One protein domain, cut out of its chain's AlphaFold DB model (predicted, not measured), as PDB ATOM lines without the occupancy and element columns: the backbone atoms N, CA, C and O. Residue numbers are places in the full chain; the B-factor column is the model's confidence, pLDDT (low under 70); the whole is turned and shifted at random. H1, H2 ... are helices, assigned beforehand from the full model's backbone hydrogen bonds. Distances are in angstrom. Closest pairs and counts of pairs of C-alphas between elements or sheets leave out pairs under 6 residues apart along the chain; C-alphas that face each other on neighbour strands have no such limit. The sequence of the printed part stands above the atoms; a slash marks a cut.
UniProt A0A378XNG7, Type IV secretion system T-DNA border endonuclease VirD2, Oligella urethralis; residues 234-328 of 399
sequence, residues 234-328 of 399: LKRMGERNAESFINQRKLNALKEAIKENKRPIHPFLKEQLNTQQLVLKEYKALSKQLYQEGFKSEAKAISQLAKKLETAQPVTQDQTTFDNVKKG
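This is residues 234 to 328 of the 399 residues of the protein "Type IV secretion system T-DNA border endonuclease VirD2" of Oligella urethralis (UniProt A0A378XNG7). A long helical hairpin, H3 and H4 side by side, makes one end of an elongated shape, and a small loose head of helices, H2 with H5 packed on part of it, makes the other. Two links, residues 260 to 268 and residues 312 to 316, join hairpin and head, and the short helix H1 sits off the first end of H2, its centre the farthest of the five, 22.5 A, from the mean of the C-alphas. The printed part has 95 residues with five named helices, H1 to H5 in order along the chain, and no named strand; the class is all helix. The whole is extended, with a radius of gyration of the C-alphas of 19.9 A, and the C-alphas span 57 by 31 by 25 A along their three main axes.

H1 covers residues 234 to 239 and begins with C-alpha 234 at (32.429, -63.935, -35.456). H2 follows as residues 245 to 259 and is 20.9 A long from first to last C-alpha. H3, residues 269 to 292, is the longest helix at 34.8 A, and its C-alpha 292 stands at (63.866, -26.423, -31.342). H4, residues 296 to 311, is 22.8 A long. H5 covers residues 317 to 326 and ends with C-alpha 326 at (25.259, -52.271, -16.262).

H1 and H2 are close but not clearly touching, with the closest C-alphas, those of Leu 234 and Asn 247, 7.2 A apart. Their lines are about perpendicular, at 87 degrees. H2 touches H5 with its residues 254 to 258 alone, and the closest C-alphas, those of Leu 254 and Phe 322, are 6.7 A apart. H2 and H5 run the same way at a steep tilt of 44 degrees. H3 and H4 form a helical hairpin: they touch, with 26 pairs of C-alphas within 8 A, and run opposite ways at a shallow tilt of 18 degrees. Their closest C-alphas are those of Ser 287 and Ala 299, 4.3 A apart. H3 is apart from H2 and from H5, and H4 is apart from H2 and from H5. In H1, H2, H3, H4 and H5 every O i to N i+4 pair is within hydrogen-bond range.

The two C-alphas farthest apart are those of Asn 241 and Gln 292, at 58.0 A. The printed part has no cut. The links H1 to H2, H3 to H4 and H4 to H5 are tight, and the link H2 to H3, with 9 residues, is short. The mean pLDDT of the printed part is 90.7, and no printed residue is under 70; the mean of H1 is 80.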
ATOM      1  N   LEU A 234      33.371 -63.780 -36.567       83.00
ATOM      2  CA  LEU A 234      32.429 -63.935 -35.456       83.00
ATOM      3  C   LEU A 234      31.210 -63.028 -35.623       83.00
ATOM      4  O   LEU A 234      30.092 -63.484 -35.402       83.00
ATOM      5  N   LYS A 235      31.422 -61.791 -36.087       82.19
ATOM      6  CA  LYS A 235      30.345 -60.853 -36.407       82.19
ATOM      7  C   LYS A 235      29.407 -61.426 -37.475       82.19
ATOM      8  O   LYS A 235      28.211 -61.547 -37.240       82.19
ATOM      9  N   ARG A 236      29.953 -61.865 -38.616       82.56
ATOM     10  CA  ARG A 236      29.167 -62.451 -39.721       82.56
ATOM     11  C   ARG A 236      28.492 -63.773 -39.353       82.56
ATOM     12  O   ARG A 236      27.444 -64.086 -39.905       82.56
ATOM     13  N   MET A 237      29.092 -64.573 -38.469       80.81
ATOM     14  CA  MET A 237      28.436 -65.765 -37.917       80.81
ATOM     15  C   MET A 237      27.221 -65.367 -37.078       80.81
ATOM     16  O   MET A 237      26.145 -65.922 -37.287       80.81
ATOM     17  N   GLY A 238      27.374 -64.362 -36.209       74.19
ATOM     18  CA  GLY A 238      26.280 -63.797 -35.418       74.19
ATOM     19  C   GLY A 238      25.141 -63.257 -36.285       74.19
ATOM     20  O   GLY A 238      24.001 -63.647 -36.080       74.19
ATOM     21  N   GLU A 239      25.448 -62.470 -37.322       75.12
ATOM     22  CA  GLU A 239      24.462 -61.960 -38.300       75.12
ATOM     23  C   GLU A 239      23.680 -63.082 -39.013       75.12
ATOM     24  O   GLU A 239      22.565 -62.880 -39.490       75.12
ATOM     25  N   ARG A 240      24.252 -64.289 -39.098       76.44
ATOM     26  CA  ARG A 240      23.610 -65.475 -39.690       76.44
ATOM     27  C   ARG A 240      22.915 -66.365 -38.659       76.44
ATOM     28  O   ARG A 240      22.402 -67.412 -39.047       76.44
ATOM     29  N   ASN A 241      22.888 -65.970 -37.385       70.94
ATOM     30  CA  ASN A 241      22.438 -66.776 -36.245       70.94
ATOM     31  C   ASN A 241      23.192 -68.111 -36.102       70.94
ATOM     32  O   ASN A 241      22.650 -69.080 -35.574       70.94
ATOM     33  N   ALA A 242      24.439 -68.173 -36.578       75.25
ATOM     34  CA  ALA A 242      25.294 -69.342 -36.427       75.25
ATOM     35  C   ALA A 242      26.021 -69.306 -35.078       75.25
ATOM     36  O   ALA A 242      26.542 -68.268 -34.657       75.25
ATOM     37  N   GLU A 243      26.101 -70.459 -34.416       71.38
ATOM     38  CA  GLU A 243      26.788 -70.571 -33.135       71.38
ATOM     39  C   GLU A 243      28.309 -70.599 -33.308       71.38
ATOM     40  O   GLU A 243      28.861 -71.209 -34.224       71.38
ATOM     41  N   SER A 244      29.009 -69.923 -32.398       80.94
ATOM     42  CA  SER A 244      30.461 -69.999 -32.284       80.94
ATOM     43  C   SER A 244      30.816 -70.291 -30.840       80.94
ATOM     44  O   SER A 244      30.430 -69.528 -29.954       80.94
ATOM     45  N   PHE A 245      31.633 -71.322 -30.623       84.38
ATOM     46  CA  PHE A 245      32.198 -71.646 -29.312       84.38
ATOM     47  C   PHE A 245      32.840 -70.421 -28.637       84.38
ATOM     48  O   PHE A 245      32.700 -70.204 -27.437       84.38
ATOM     49  N   ILE A 246      33.496 -69.553 -29.420       84.62
ATOM     50  CA  ILE A 246      34.118 -68.326 -28.907       84.62
ATOM     51  C   ILE A 246      33.056 -67.331 -28.420       84.62
ATOM     52  O   ILE A 246      33.224 -66.739 -27.355       84.62
ATOM     53  N   ASN A 247      31.972 -67.137 -29.177       81.75
ATOM     54  CA  ASN A 247      30.888 -66.230 -28.785       81.75
ATOM     55  C   ASN A 247      30.131 -66.765 -27.564       81.75
ATOM     56  O   ASN A 247      29.846 -65.990 -26.657       81.75
ATOM     57  N   GLN A 248      29.877 -68.075 -27.502       81.44
ATOM     58  CA  GLN A 248      29.273 -68.729 -26.338       81.44
ATOM     59  C   GLN A 248      30.138 -68.556 -25.087       81.44
ATOM     60  O   GLN A 248      29.647 -68.108 -24.056       81.44
ATOM     61  N   ARG A 249      31.449 -68.806 -25.186       87.50
ATOM     62  CA  ARG A 249      32.374 -68.604 -24.066       87.50
ATOM     63  C   ARG A 249      32.390 -67.150 -23.583       87.50
ATOM     64  O   ARG A 249      32.385 -66.913 -22.380       87.50
ATOM     65  N   LYS A 250      32.392 -66.179 -24.504       86.44
ATOM     66  CA  LYS A 250      32.306 -64.748 -24.159       86.44
ATOM     67  C   LYS A 250      30.991 -64.397 -23.471       86.44
ATOM     68  O   LYS A 250      30.995 -63.646 -22.503       86.44
ATOM     69  N   LEU A 251      29.883 -64.937 -23.970       84.81
ATOM     70  CA  LEU A 251      28.562 -64.735 -23.393       84.81
ATOM     71  C   LEU A 251      28.492 -65.293 -21.969       84.81
ATOM     72  O   LEU A 251      28.026 -64.595 -21.075       84.81
ATOM     73  N   ASN A 252      28.979 -66.514 -21.750       87.69
ATOM     74  CA  ASN A 252      28.978 -67.150 -20.435       87.69
ATOM     75  C   ASN A 252      29.856 -66.377 -19.446       87.69
ATOM     76  O   ASN A 252      29.379 -66.031 -18.372       87.69
ATOM     77  N   ALA A 253      31.068 -65.982 -19.851       90.69
ATOM     78  CA  ALA A 253      31.930 -65.134 -19.027       90.69
ATOM     79  C   ALA A 253      31.265 -63.788 -18.678       90.69
ATOM     80  O   ALA A 253      31.402 -63.291 -17.564       90.69
ATOM     81  N   LEU A 254      30.512 -63.197 -19.614       90.88
ATOM     82  CA  LEU A 254      29.741 -61.982 -19.356       90.88
ATOM     83  C   LEU A 254      28.586 -62.235 -18.371       90.88
ATOM     84  O   LEU A 254      28.385 -61.422 -17.474       90.88
ATOM     85  N   LYS A 255      27.846 -63.345 -18.508       88.44
ATOM     86  CA  LYS A 255      26.778 -63.742 -17.570       88.44
ATOM     87  C   LYS A 255      27.330 -63.928 -16.154       88.44
ATOM     88  O   LYS A 255      26.769 -63.373 -15.215       88.44
ATOM     89  N   GLU A 256      28.434 -64.655 -16.013       91.75
ATOM     90  CA  GLU A 256      29.120 -64.872 -14.734       91.75
ATOM     91  C   GLU A 256      29.590 -63.550 -14.125       91.75
ATOM     92  O   GLU A 256      29.272 -63.258 -12.975       91.75
ATOM     93  N   ALA A 257      30.246 -62.695 -14.915       93.69
ATOM     94  CA  ALA A 257      30.676 -61.371 -14.473       93.69
ATOM     95  C   ALA A 257      29.502 -60.521 -13.953       93.69
ATOM     96  O   ALA A 257      29.615 -59.875 -12.910       93.69
ATOM     97  N   ILE A 258      28.361 -60.527 -14.657       91.56
ATOM     98  CA  ILE A 258      27.145 -59.808 -14.243       91.56
ATOM     99  C   ILE A 258      26.587 -60.385 -12.941       91.56
ATOM    100  O   ILE A 258      26.285 -59.604 -12.036       91.56
ATOM    101  N   LYS A 259      26.487 -61.718 -12.839       91.38
ATOM    102  CA  LYS A 259      25.983 -62.434 -11.657       91.38
ATOM    103  C   LYS A 259      26.828 -62.142 -10.420       91.38
ATOM    104  O   LYS A 259      26.283 -61.853  -9.364       91.38
ATOM    105  N   GLU A 260      28.150 -62.181 -10.556       94.56
ATOM    106  CA  GLU A 260      29.080 -61.893  -9.460       94.56
ATOM    107  C   GLU A 260      29.273 -60.393  -9.208       94.56
ATOM    108  O   GLU A 260      29.966 -60.011  -8.269       94.56
ATOM    109  N   ASN A 261      28.703 -59.534 -10.057       93.00
ATOM    110  CA  ASN A 261      28.951 -58.096 -10.066       93.00
ATOM    111  C   ASN A 261      30.451 -57.733 -10.159       93.00
ATOM    112  O   ASN A 261      30.886 -56.693  -9.665       93.00
ATOM    113  N   LYS A 262      31.254 -58.582 -10.812       95.19
ATOM    114  CA  LYS A 262      32.703 -58.400 -10.963       95.19
ATOM    115  C   LYS A 262      33.041 -57.999 -12.389       95.19
ATOM    116  O   LYS A 262      32.837 -58.756 -13.336       95.19
ATOM    117  N   ARG A 263      33.614 -56.806 -12.542       94.19
ATOM    118  CA  ARG A 263      34.077 -56.308 -13.842       94.19
ATOM    119  C   ARG A 263      35.231 -57.181 -14.368       94.19
ATOM    120  O   ARG A 263      36.166 -57.441 -13.610       94.19
ATOM    121  N   PRO A 264      35.231 -57.584 -15.656       93.94
ATOM    122  CA  PRO A 264      36.298 -58.405 -16.224       93.94
ATOM    123  C   PRO A 264      37.700 -57.803 -16.049       93.94
ATOM    124  O   PRO A 264      37.911 -56.596 -16.221       93.94
ATOM    125  N   ILE A 265      38.679 -58.659 -15.756       91.88
ATOM    126  CA  ILE A 265      40.087 -58.273 -15.602       91.88
ATOM    127  C   ILE A 265      40.712 -58.056 -16.984       91.88
ATOM    128  O   ILE A 265      40.481 -58.832 -17.908       91.88
ATOM    129  N   HIS A 266      41.532 -57.011 -17.134       91.50
ATOM    130  CA  HIS A 266      42.294 -56.762 -18.357       91.50
ATOM    131  C   HIS A 266      43.602 -57.589 -18.349       91.50
ATOM    132  O   HIS A 266      44.540 -57.204 -17.649       91.50
ATOM    133  N   PRO A 267      43.758 -58.647 -19.179       90.38
ATOM    134  CA  PRO A 267      44.887 -59.581 -19.050       90.38
ATOM    135  C   PRO A 267      46.268 -58.976 -19.342       90.38
ATOM    136  O   PRO A 267      47.261 -59.438 -18.805       90.38
ATOM    137  N   PHE A 268      46.332 -57.944 -20.192       91.25
ATOM    138  CA  PHE A 268      47.588 -57.315 -20.641       91.25
ATOM    139  C   PHE A 268      47.715 -55.847 -20.206       91.25
ATOM    140  O   PHE A 268      48.137 -54.994 -20.990       91.25
ATOM    141  N   LEU A 269      47.197 -55.506 -19.020       92.75
ATOM    142  CA  LEU A 269      47.086 -54.104 -18.596       92.75
ATOM    143  C   LEU A 269      48.472 -53.483 -18.414       92.75
ATOM    144  O   LEU A 269      48.749 -52.408 -18.943       92.75
ATOM    145  N   LYS A 270      49.360 -54.206 -17.725       93.25
ATOM    146  CA  LYS A 270      50.737 -53.785 -17.452       93.25
ATOM    147  C   LYS A 270      51.507 -53.520 -18.747       93.25
ATOM    148  O   LYS A 270      52.131 -52.475 -18.894       93.25
ATOM    149  N   GLU A 271      51.427 -54.424 -19.719       91.38
ATOM    150  CA  GLU A 271      52.115 -54.299 -21.007       91.38
ATOM    151  C   GLU A 271      51.582 -53.121 -21.827       91.38
ATOM    152  O   GLU A 271      52.358 -52.425 -22.491       91.38
ATOM    153  N   GLN A 272      50.265 -52.884 -21.792       90.25
ATOM    154  CA  GLN A 272      49.654 -51.751 -22.485       90.25
ATOM    155  C   GLN A 272      50.059 -50.417 -21.863       90.25
ATOM    156  O   GLN A 272      50.451 -49.520 -22.611       90.25
ATOM    157  N   LEU A 273      50.044 -50.307 -20.532       92.25
ATOM    158  CA  LEU A 273      50.497 -49.113 -19.817       92.25
ATOM    159  C   LEU A 273      51.985 -48.838 -20.070       92.25
ATOM    160  O   LEU A 273      52.349 -47.717 -20.411       92.25
ATOM    161  N   ASN A 274      52.839 -49.866 -20.021       91.75
ATOM    162  CA  ASN A 274      54.264 -49.726 -20.338       91.75
ATOM    163  C   ASN A 274      54.481 -49.226 -21.776       91.75
ATOM    164  O   ASN A 274      55.287 -48.329 -22.022       91.75
ATOM    165  N   THR A 275      53.737 -49.781 -22.738       90.38
ATOM    166  CA  THR A 275      53.810 -49.351 -24.144       90.38
ATOM    167  C   THR A 275      53.335 -47.907 -24.303       90.38
ATOM    168  O   THR A 275      53.971 -47.124 -25.006       90.38
ATOM    169  N   GLN A 276      52.240 -47.539 -23.640       91.44
ATOM    170  CA  GLN A 276      51.687 -46.187 -23.649       91.44
ATOM    171  C   GLN A 276      52.683 -45.173 -23.079       91.44
ATOM    172  O   GLN A 276      52.942 -44.162 -23.727       91.44
ATOM    173  N   GLN A 277      53.286 -45.459 -21.922       92.75
ATOM    174  CA  GLN A 277      54.297 -44.602 -21.294       92.75
ATOM    175  C   GLN A 277      55.525 -44.414 -22.190       92.75
ATOM    176  O   GLN A 277      56.018 -43.296 -22.337       92.75
ATOM    177  N   LEU A 278      55.987 -45.487 -22.839       93.06
ATOM    178  CA  LEU A 278      57.113 -45.427 -23.768       93.06
ATOM    179  C   LEU A 278      56.803 -44.530 -24.973       93.06
ATOM    180  O   LEU A 278      57.587 -43.639 -25.291       93.06
ATOM    181  N   VAL A 279      55.644 -44.705 -25.613       92.44
ATOM    182  CA  VAL A 279      55.241 -43.863 -26.754       92.44
ATOM    183  C   VAL A 279      55.031 -42.409 -26.316       92.44
ATOM    184  O   VAL A 279      55.439 -41.492 -27.027       92.44
ATOM    185  N   LEU A 280      54.450 -42.182 -25.135       94.31
ATOM    186  CA  LEU A 280      54.247 -40.846 -24.573       94.31
ATOM    187  C   LEU A 280      55.579 -40.118 -24.355       94.31
ATOM    188  O   LEU A 280      55.715 -38.958 -24.747       94.31
ATOM    189  N   LYS A 281      56.568 -40.804 -23.768       94.81
ATOM    190  CA  LYS A 281      57.927 -40.280 -23.576       94.81
ATOM    191  C   LYS A 281      58.547 -39.870 -24.912       94.81
ATOM    192  O   LYS A 281      59.074 -38.765 -25.029       94.81
ATOM    193  N   GLU A 282      58.432 -40.730 -25.920       94.75
ATOM    194  CA  GLU A 282      58.971 -40.461 -27.251       94.75
ATOM    195  C   GLU A 282      58.295 -39.279 -27.947       94.75
ATOM    196  O   GLU A 282      58.978 -38.441 -28.533       94.75
ATOM    197  N   TYR A 283      56.975 -39.140 -27.839       95.38
ATOM    198  CA  TYR A 283      56.273 -37.987 -28.402       95.38
ATOM    199  C   TYR A 283      56.615 -36.679 -27.695       95.38
ATOM    200  O   TYR A 283      56.813 -35.671 -28.370       95.38
ATOM    201  N   LYS A 284      56.728 -36.675 -26.358       96.44
ATOM    202  CA  LYS A 284      57.152 -35.482 -25.606       96.44
ATOM    203  C   LYS A 284      58.555 -35.036 -26.053       96.44
ATOM    204  O   LYS A 284      58.769 -33.852 -26.312       96.44
ATOM    205  N   ALA A 285      59.480 -35.982 -26.231       96.06
ATOM    206  CA  ALA A 285      60.830 -35.693 -26.713       96.06
ATOM    207  C   ALA A 285      60.852 -35.206 -28.174       96.06
ATOM    208  O   ALA A 285      61.458 -34.172 -28.459       96.06
ATOM    209  N   LEU A 286      60.145 -35.892 -29.078       95.88
ATOM    210  CA  LEU A 286      60.035 -35.498 -30.485       95.88
ATOM    211  C   LEU A 286      59.406 -34.105 -30.630       95.88
ATOM    212  O   LEU A 286      59.911 -33.280 -31.382       95.88
ATOM    213  N   SER A 287      58.340 -33.815 -29.879       97.06
ATOM    214  CA  SER A 287      57.688 -32.501 -29.879       97.06
ATOM    215  C   SER A 287      58.654 -31.384 -29.481       97.06
ATOM    216  O   SER A 287      58.634 -30.326 -30.103       97.06
ATOM    217  N   LYS A 288      59.496 -31.602 -28.460       97.00
ATOM    218  CA  LYS A 288      60.500 -30.619 -28.028       97.00
ATOM    219  C   LYS A 288      61.565 -30.399 -29.104       97.00
ATOM    220  O   LYS A 288      61.883 -29.254 -29.405       97.00
ATOM    221  N   GLN A 289      62.066 -31.478 -29.706       95.62
ATOM    222  CA  GLN A 289      63.069 -31.403 -30.773       95.62
ATOM    223  C   GLN A 289      62.534 -30.683 -32.014       95.62
ATOM    224  O   GLN A 289      63.192 -29.787 -32.526       95.62
ATOM    225  N   LEU A 290      61.312 -31.004 -32.453       95.88
ATOM    226  CA  LEU A 290      60.667 -30.318 -33.577       95.88
ATOM    227  C   LEU A 290      60.528 -28.817 -33.328       95.88
ATOM    228  O   LEU A 290      60.771 -28.022 -34.229       95.88
ATOM    229  N   TYR A 291      60.173 -28.422 -32.104       96.44
ATOM    230  CA  TYR A 291      60.072 -27.012 -31.743       96.44
ATOM    231  C   TYR A 291      61.433 -26.303 -31.813       96.44
ATOM    232  O   TYR A 291      61.516 -25.204 -32.355       96.44
ATOM    233  N   GLN A 292      62.493 -26.944 -31.305       95.69
ATOM    234  CA  GLN A 292      63.866 -26.423 -31.342       95.69
ATOM    235  C   GLN A 292      64.410 -26.301 -32.773       95.69
ATOM    236  O   GLN A 292      65.105 -25.340 -33.078       95.69
ATOM    237  N   GLU A 293      64.057 -27.237 -33.654       94.25
ATOM    238  CA  GLU A 293      64.422 -27.221 -35.077       94.25
ATOM    239  C   GLU A 293      63.534 -26.281 -35.928       94.25
ATOM    240  O   GLU A 293      63.719 -26.191 -37.137       94.25
ATOM    241  N   GLY A 294      62.563 -25.578 -35.328       94.50
ATOM    242  CA  GLY A 294      61.704 -24.600 -36.013       94.50
ATOM    243  C   GLY A 294      60.396 -25.151 -36.600       94.50
ATOM    244  O   GLY A 294      59.549 -24.373 -37.040       94.50
ATOM    245  N   PHE A 295      60.151 -26.464 -36.531       95.00
ATOM    246  CA  PHE A 295      58.923 -27.131 -36.993       95.00
ATOM    247  C   PHE A 295      57.767 -26.987 -35.983       95.00
ATOM    248  O   PHE A 295      57.276 -27.960 -35.396       95.00
ATOM    249  N   LYS A 296      57.334 -25.746 -35.725       96.19
ATOM    250  CA  LYS A 296      56.359 -25.413 -34.666       96.19
ATOM    251  C   LYS A 296      54.984 -26.064 -34.872       96.19
ATOM    252  O   LYS A 296      54.360 -26.503 -33.902       96.19
ATOM    253  N   SER A 297      54.500 -26.142 -36.112       96.19
ATOM    254  CA  SER A 297      53.210 -26.767 -36.447       96.19
ATOM    255  C   SER A 297      53.198 -28.266 -36.158       96.19
ATOM    256  O   SER A 297      52.253 -28.788 -35.560       96.19
ATOM    257  N   GLU A 298      54.263 -28.952 -36.550       96.25
ATOM    258  CA  GLU A 298      54.481 -30.376 -36.354       96.25
ATOM    259  C   GLU A 298      54.656 -30.664 -34.865       96.25
ATOM    260  O   GLU A 298      53.991 -31.551 -34.338       96.25
ATOM    261  N   ALA A 299      55.454 -29.859 -34.154       97.31
ATOM    262  CA  ALA A 299      55.600 -29.951 -32.705       97.31
ATOM    263  C   ALA A 299      54.237 -29.885 -31.995       97.31
ATOM    264  O   ALA A 299      53.917 -30.750 -31.178       97.31
ATOM    265  N   LYS A 300      53.384 -28.917 -32.362       97.69
ATOM    266  CA  LYS A 300      52.021 -28.800 -31.819       97.69
ATOM    267  C   LYS A 300      51.182 -30.049 -32.108       97.69
ATOM    268  O   LYS A 300      50.490 -30.536 -31.217       97.69
ATOM    269  N   ALA A 301      51.260 -30.592 -33.321       96.50
ATOM    270  CA  ALA A 301      50.541 -31.807 -33.698       96.50
ATOM    271  C   ALA A 301      51.006 -33.038 -32.893       96.50
ATOM    272  O   ALA A 301      50.179 -33.791 -32.374       96.50
ATOM    273  N   ILE A 302      52.318 -33.224 -32.718       96.56
ATOM    274  CA  ILE A 302      52.868 -34.317 -31.901       96.56
ATOM    275  C   ILE A 302      52.479 -34.156 -30.424       96.56
ATOM    276  O   ILE A 302      52.088 -35.132 -29.784       96.56
ATOM    277  N   SER A 303      52.499 -32.931 -29.891       96.56
ATOM    278  CA  SER A 303      52.031 -32.638 -28.531       96.56
ATOM    279  C   SER A 303      50.554 -33.012 -28.330       96.56
ATOM    280  O   SER A 303      50.191 -33.641 -27.334       96.56
ATOM    281  N   GLN A 304      49.693 -32.733 -29.315       94.50
ATOM    282  CA  GLN A 304      48.288 -33.155 -29.279       94.50
ATOM    283  C   GLN A 304      48.130 -34.680 -29.262       94.50
ATOM    284  O   GLN A 304      47.265 -35.192 -28.550       94.50
ATOM    285  N   LEU A 305      48.956 -35.422 -30.009       93.06
ATOM    286  CA  LEU A 305      48.970 -36.886 -29.928       93.06
ATOM    287  C   LEU A 305      49.412 -37.381 -28.553       93.06
ATOM    288  O   LEU A 305      48.795 -38.307 -28.028       93.06
ATOM    289  N   ALA A 306      50.438 -36.766 -27.960       95.50
ATOM    290  CA  ALA A 306      50.879 -37.095 -26.608       95.50
ATOM    291  C   ALA A 306      49.738 -36.897 -25.598       95.50
ATOM    292  O   ALA A 306      49.441 -37.811 -24.837       95.50
ATOM    293  N   LYS A 307      49.025 -35.766 -25.666       94.06
ATOM    294  CA  LYS A 307      47.867 -35.500 -24.801       94.06
ATOM    295  C   LYS A 307      46.748 -36.527 -24.997       94.06
ATOM    296  O   LYS A 307      46.231 -37.059 -24.021       94.06
ATOM    297  N   LYS A 308      46.404 -36.858 -26.251       91.75
ATOM    298  CA  LYS A 308      45.413 -37.907 -26.561       91.75
ATOM    299  C   LYS A 308      45.818 -39.254 -25.956       91.75
ATOM    300  O   LYS A 308      44.974 -39.932 -25.378       91.75
ATOM    301  N   LEU A 309      47.096 -39.625 -26.066       91.94
ATOM    302  CA  LEU A 309      47.624 -40.844 -25.458       91.94
ATOM    303  C   LEU A 309      47.543 -40.814 -23.940       91.94
ATOM    304  O   LEU A 309      47.125 -41.806 -23.367       91.94
ATOM    305  N   GLU A 310      47.915 -39.710 -23.300       93.25
ATOM    306  CA  GLU A 310      47.900 -39.558 -21.840       93.25
ATOM    307  C   GLU A 310      46.488 -39.728 -21.260       93.25
ATOM    308  O   GLU A 310      46.314 -40.379 -20.236       93.25
ATOM    309  N   THR A 311      45.466 -39.232 -21.963       91.88
ATOM    310  CA  THR A 311      44.058 -39.364 -21.549       91.88
ATOM    311  C   THR A 311      43.416 -40.715 -21.884       91.88
ATOM    312  O   THR A 311      42.330 -41.018 -21.393       91.88
ATOM    313  N   ALA A 312      44.029 -41.521 -22.754       91.12
ATOM    314  CA  ALA A 312      43.417 -42.753 -23.235       91.12
ATOM    315  C   ALA A 312      43.504 -43.867 -22.180       91.12
ATOM    316  O   ALA A 312      44.587 -44.198 -21.699       91.12
ATOM    317  N   GLN A 313      42.370 -44.496 -21.865       90.12
ATOM    318  CA  GLN A 313      42.323 -45.604 -20.912       90.12
ATOM    319  C   GLN A 313      42.354 -46.970 -21.622       90.12
ATOM    320  O   GLN A 313      41.575 -47.190 -22.558       90.12
ATOM    321  N   PRO A 314      43.198 -47.918 -21.175       91.00
ATOM    322  CA  PRO A 314      43.270 -49.274 -21.716       91.00
ATOM    323  C   PRO A 314      42.092 -50.143 -21.255       91.00
ATOM    324  O   PRO A 314      42.242 -51.066 -20.461       91.00
ATOM    325  N   VAL A 315      40.891 -49.839 -21.750       91.69
ATOM    326  CA  VAL A 315      39.669 -50.605 -21.460       91.69
ATOM    327  C   VAL A 315      39.465 -51.686 -22.521       91.69
ATOM    328  O   VAL A 315      39.500 -51.387 -23.718       91.69
ATOM    329  N   THR A 316      39.221 -52.940 -22.119       91.38
ATOM    330  CA  THR A 316      38.935 -54.034 -23.071       91.38
ATOM    331  C   THR A 316      37.521 -53.954 -23.653       91.38
ATOM    332  O   THR A 316      36.640 -53.265 -23.135       91.38
ATOM    333  N   GLN A 317      37.275 -54.712 -24.730       89.12
ATOM    334  CA  GLN A 317      35.913 -54.925 -25.227       89.12
ATOM    335  C   GLN A 317      35.025 -55.588 -24.167       89.12
ATOM    336  O   GLN A 317      33.888 -55.165 -24.001       89.12
ATOM    337  N   ASP A 318      35.538 -56.573 -23.427       89.81
ATOM    338  CA  ASP A 318      34.763 -57.305 -22.417       89.81
ATOM    339  C   ASP A 318      34.372 -56.394 -21.244       89.81
ATOM    340  O   ASP A 318      33.224 -56.400 -20.811       89.81
ATOM    341  N   GLN A 319      35.290 -55.529 -20.796       93.38
ATOM    342  CA  GLN A 319      35.004 -54.495 -19.800       93.38
ATOM    343  C   GLN A 319      33.967 -53.494 -20.308       93.38
ATOM    344  O   GLN A 319      32.992 -53.224 -19.619       93.38
ATOM    345  N   THR A 320      34.129 -53.001 -21.538       92.50
ATOM    346  CA  THR A 320      33.159 -52.079 -22.159       92.50
ATOM    347  C   THR A 320      31.776 -52.717 -22.269       92.50
ATOM    348  O   THR A 320      30.765 -52.072 -22.024       92.50
ATOM    349  N   THR A 321      31.731 -53.998 -22.628       91.00
ATOM    350  CA  THR A 321      30.498 -54.778 -22.754       91.00
ATOM    351  C   THR A 321      29.824 -54.945 -21.393       91.00
ATOM    352  O   THR A 321      28.629 -54.692 -21.282       91.00
ATOM    353  N   PHE A 322      30.582 -55.283 -20.348       93.75
ATOM    354  CA  PHE A 322      30.083 -55.334 -18.973       93.75
ATOM    355  C   PHE A 322      29.539 -53.974 -18.504       93.75
ATOM    356  O   PHE A 322      28.408 -53.895 -18.027       93.75
ATOM    357  N   ASP A 323      30.304 -52.896 -18.704       93.94
ATOM    358  CA  ASP A 323      29.922 -51.536 -18.306       93.94
ATOM    359  C   ASP A 323      28.657 -51.065 -19.050       93.94
ATOM    360  O   ASP A 323      27.814 -50.371 -18.482       93.94
ATOM    361  N   ASN A 324      28.505 -51.452 -20.321       92.69
ATOM    362  CA  ASN A 324      27.308 -51.183 -21.113       92.69
ATOM    363  C   ASN A 324      26.093 -51.954 -20.589       92.69
ATOM    364  O   ASN A 324      25.031 -51.353 -20.432       92.69
ATOM    365  N   VAL A 325      26.246 -53.238 -20.253       90.38
ATOM    366  CA  VAL A 325      25.149 -54.038 -19.686       90.38
ATOM    367  C   VAL A 325      24.689 -53.466 -18.347       90.38
ATOM    368  O   VAL A 325      23.488 -53.358 -18.116       90.38
ATOM    369  N   LYS A 326      25.610 -52.989 -17.500       90.38
ATOM    370  CA  LYS A 326      25.259 -52.271 -16.262       90.38
ATOM    371  C   LYS A 326      24.453 -50.989 -16.495       90.38
ATOM    372  O   LYS A 326      23.755 -50.547 -15.594       90.38
ATOM    373  N   LYS A 327      24.518 -50.418 -17.700       90.88
ATOM    374  CA  LYS A 327      23.721 -49.262 -18.147       90.88
ATOM    375  C   LYS A 327      22.473 -49.670 -18.948       90.88
ATOM    376  O   LYS A 327      21.920 -48.836 -19.658       90.88
ATOM    377  N   GLY A 328      22.079 -50.946 -18.917       84.38
ATOM    378  CA  GLY A 328      20.940 -51.481 -19.673       84.38
ATOM    379  C   GLY A 328      21.192 -51.659 -21.176       84.38
ATOM    380  O   GLY A 328      20.260 -51.920 -21.931       84.38
TER     381      GLY A 328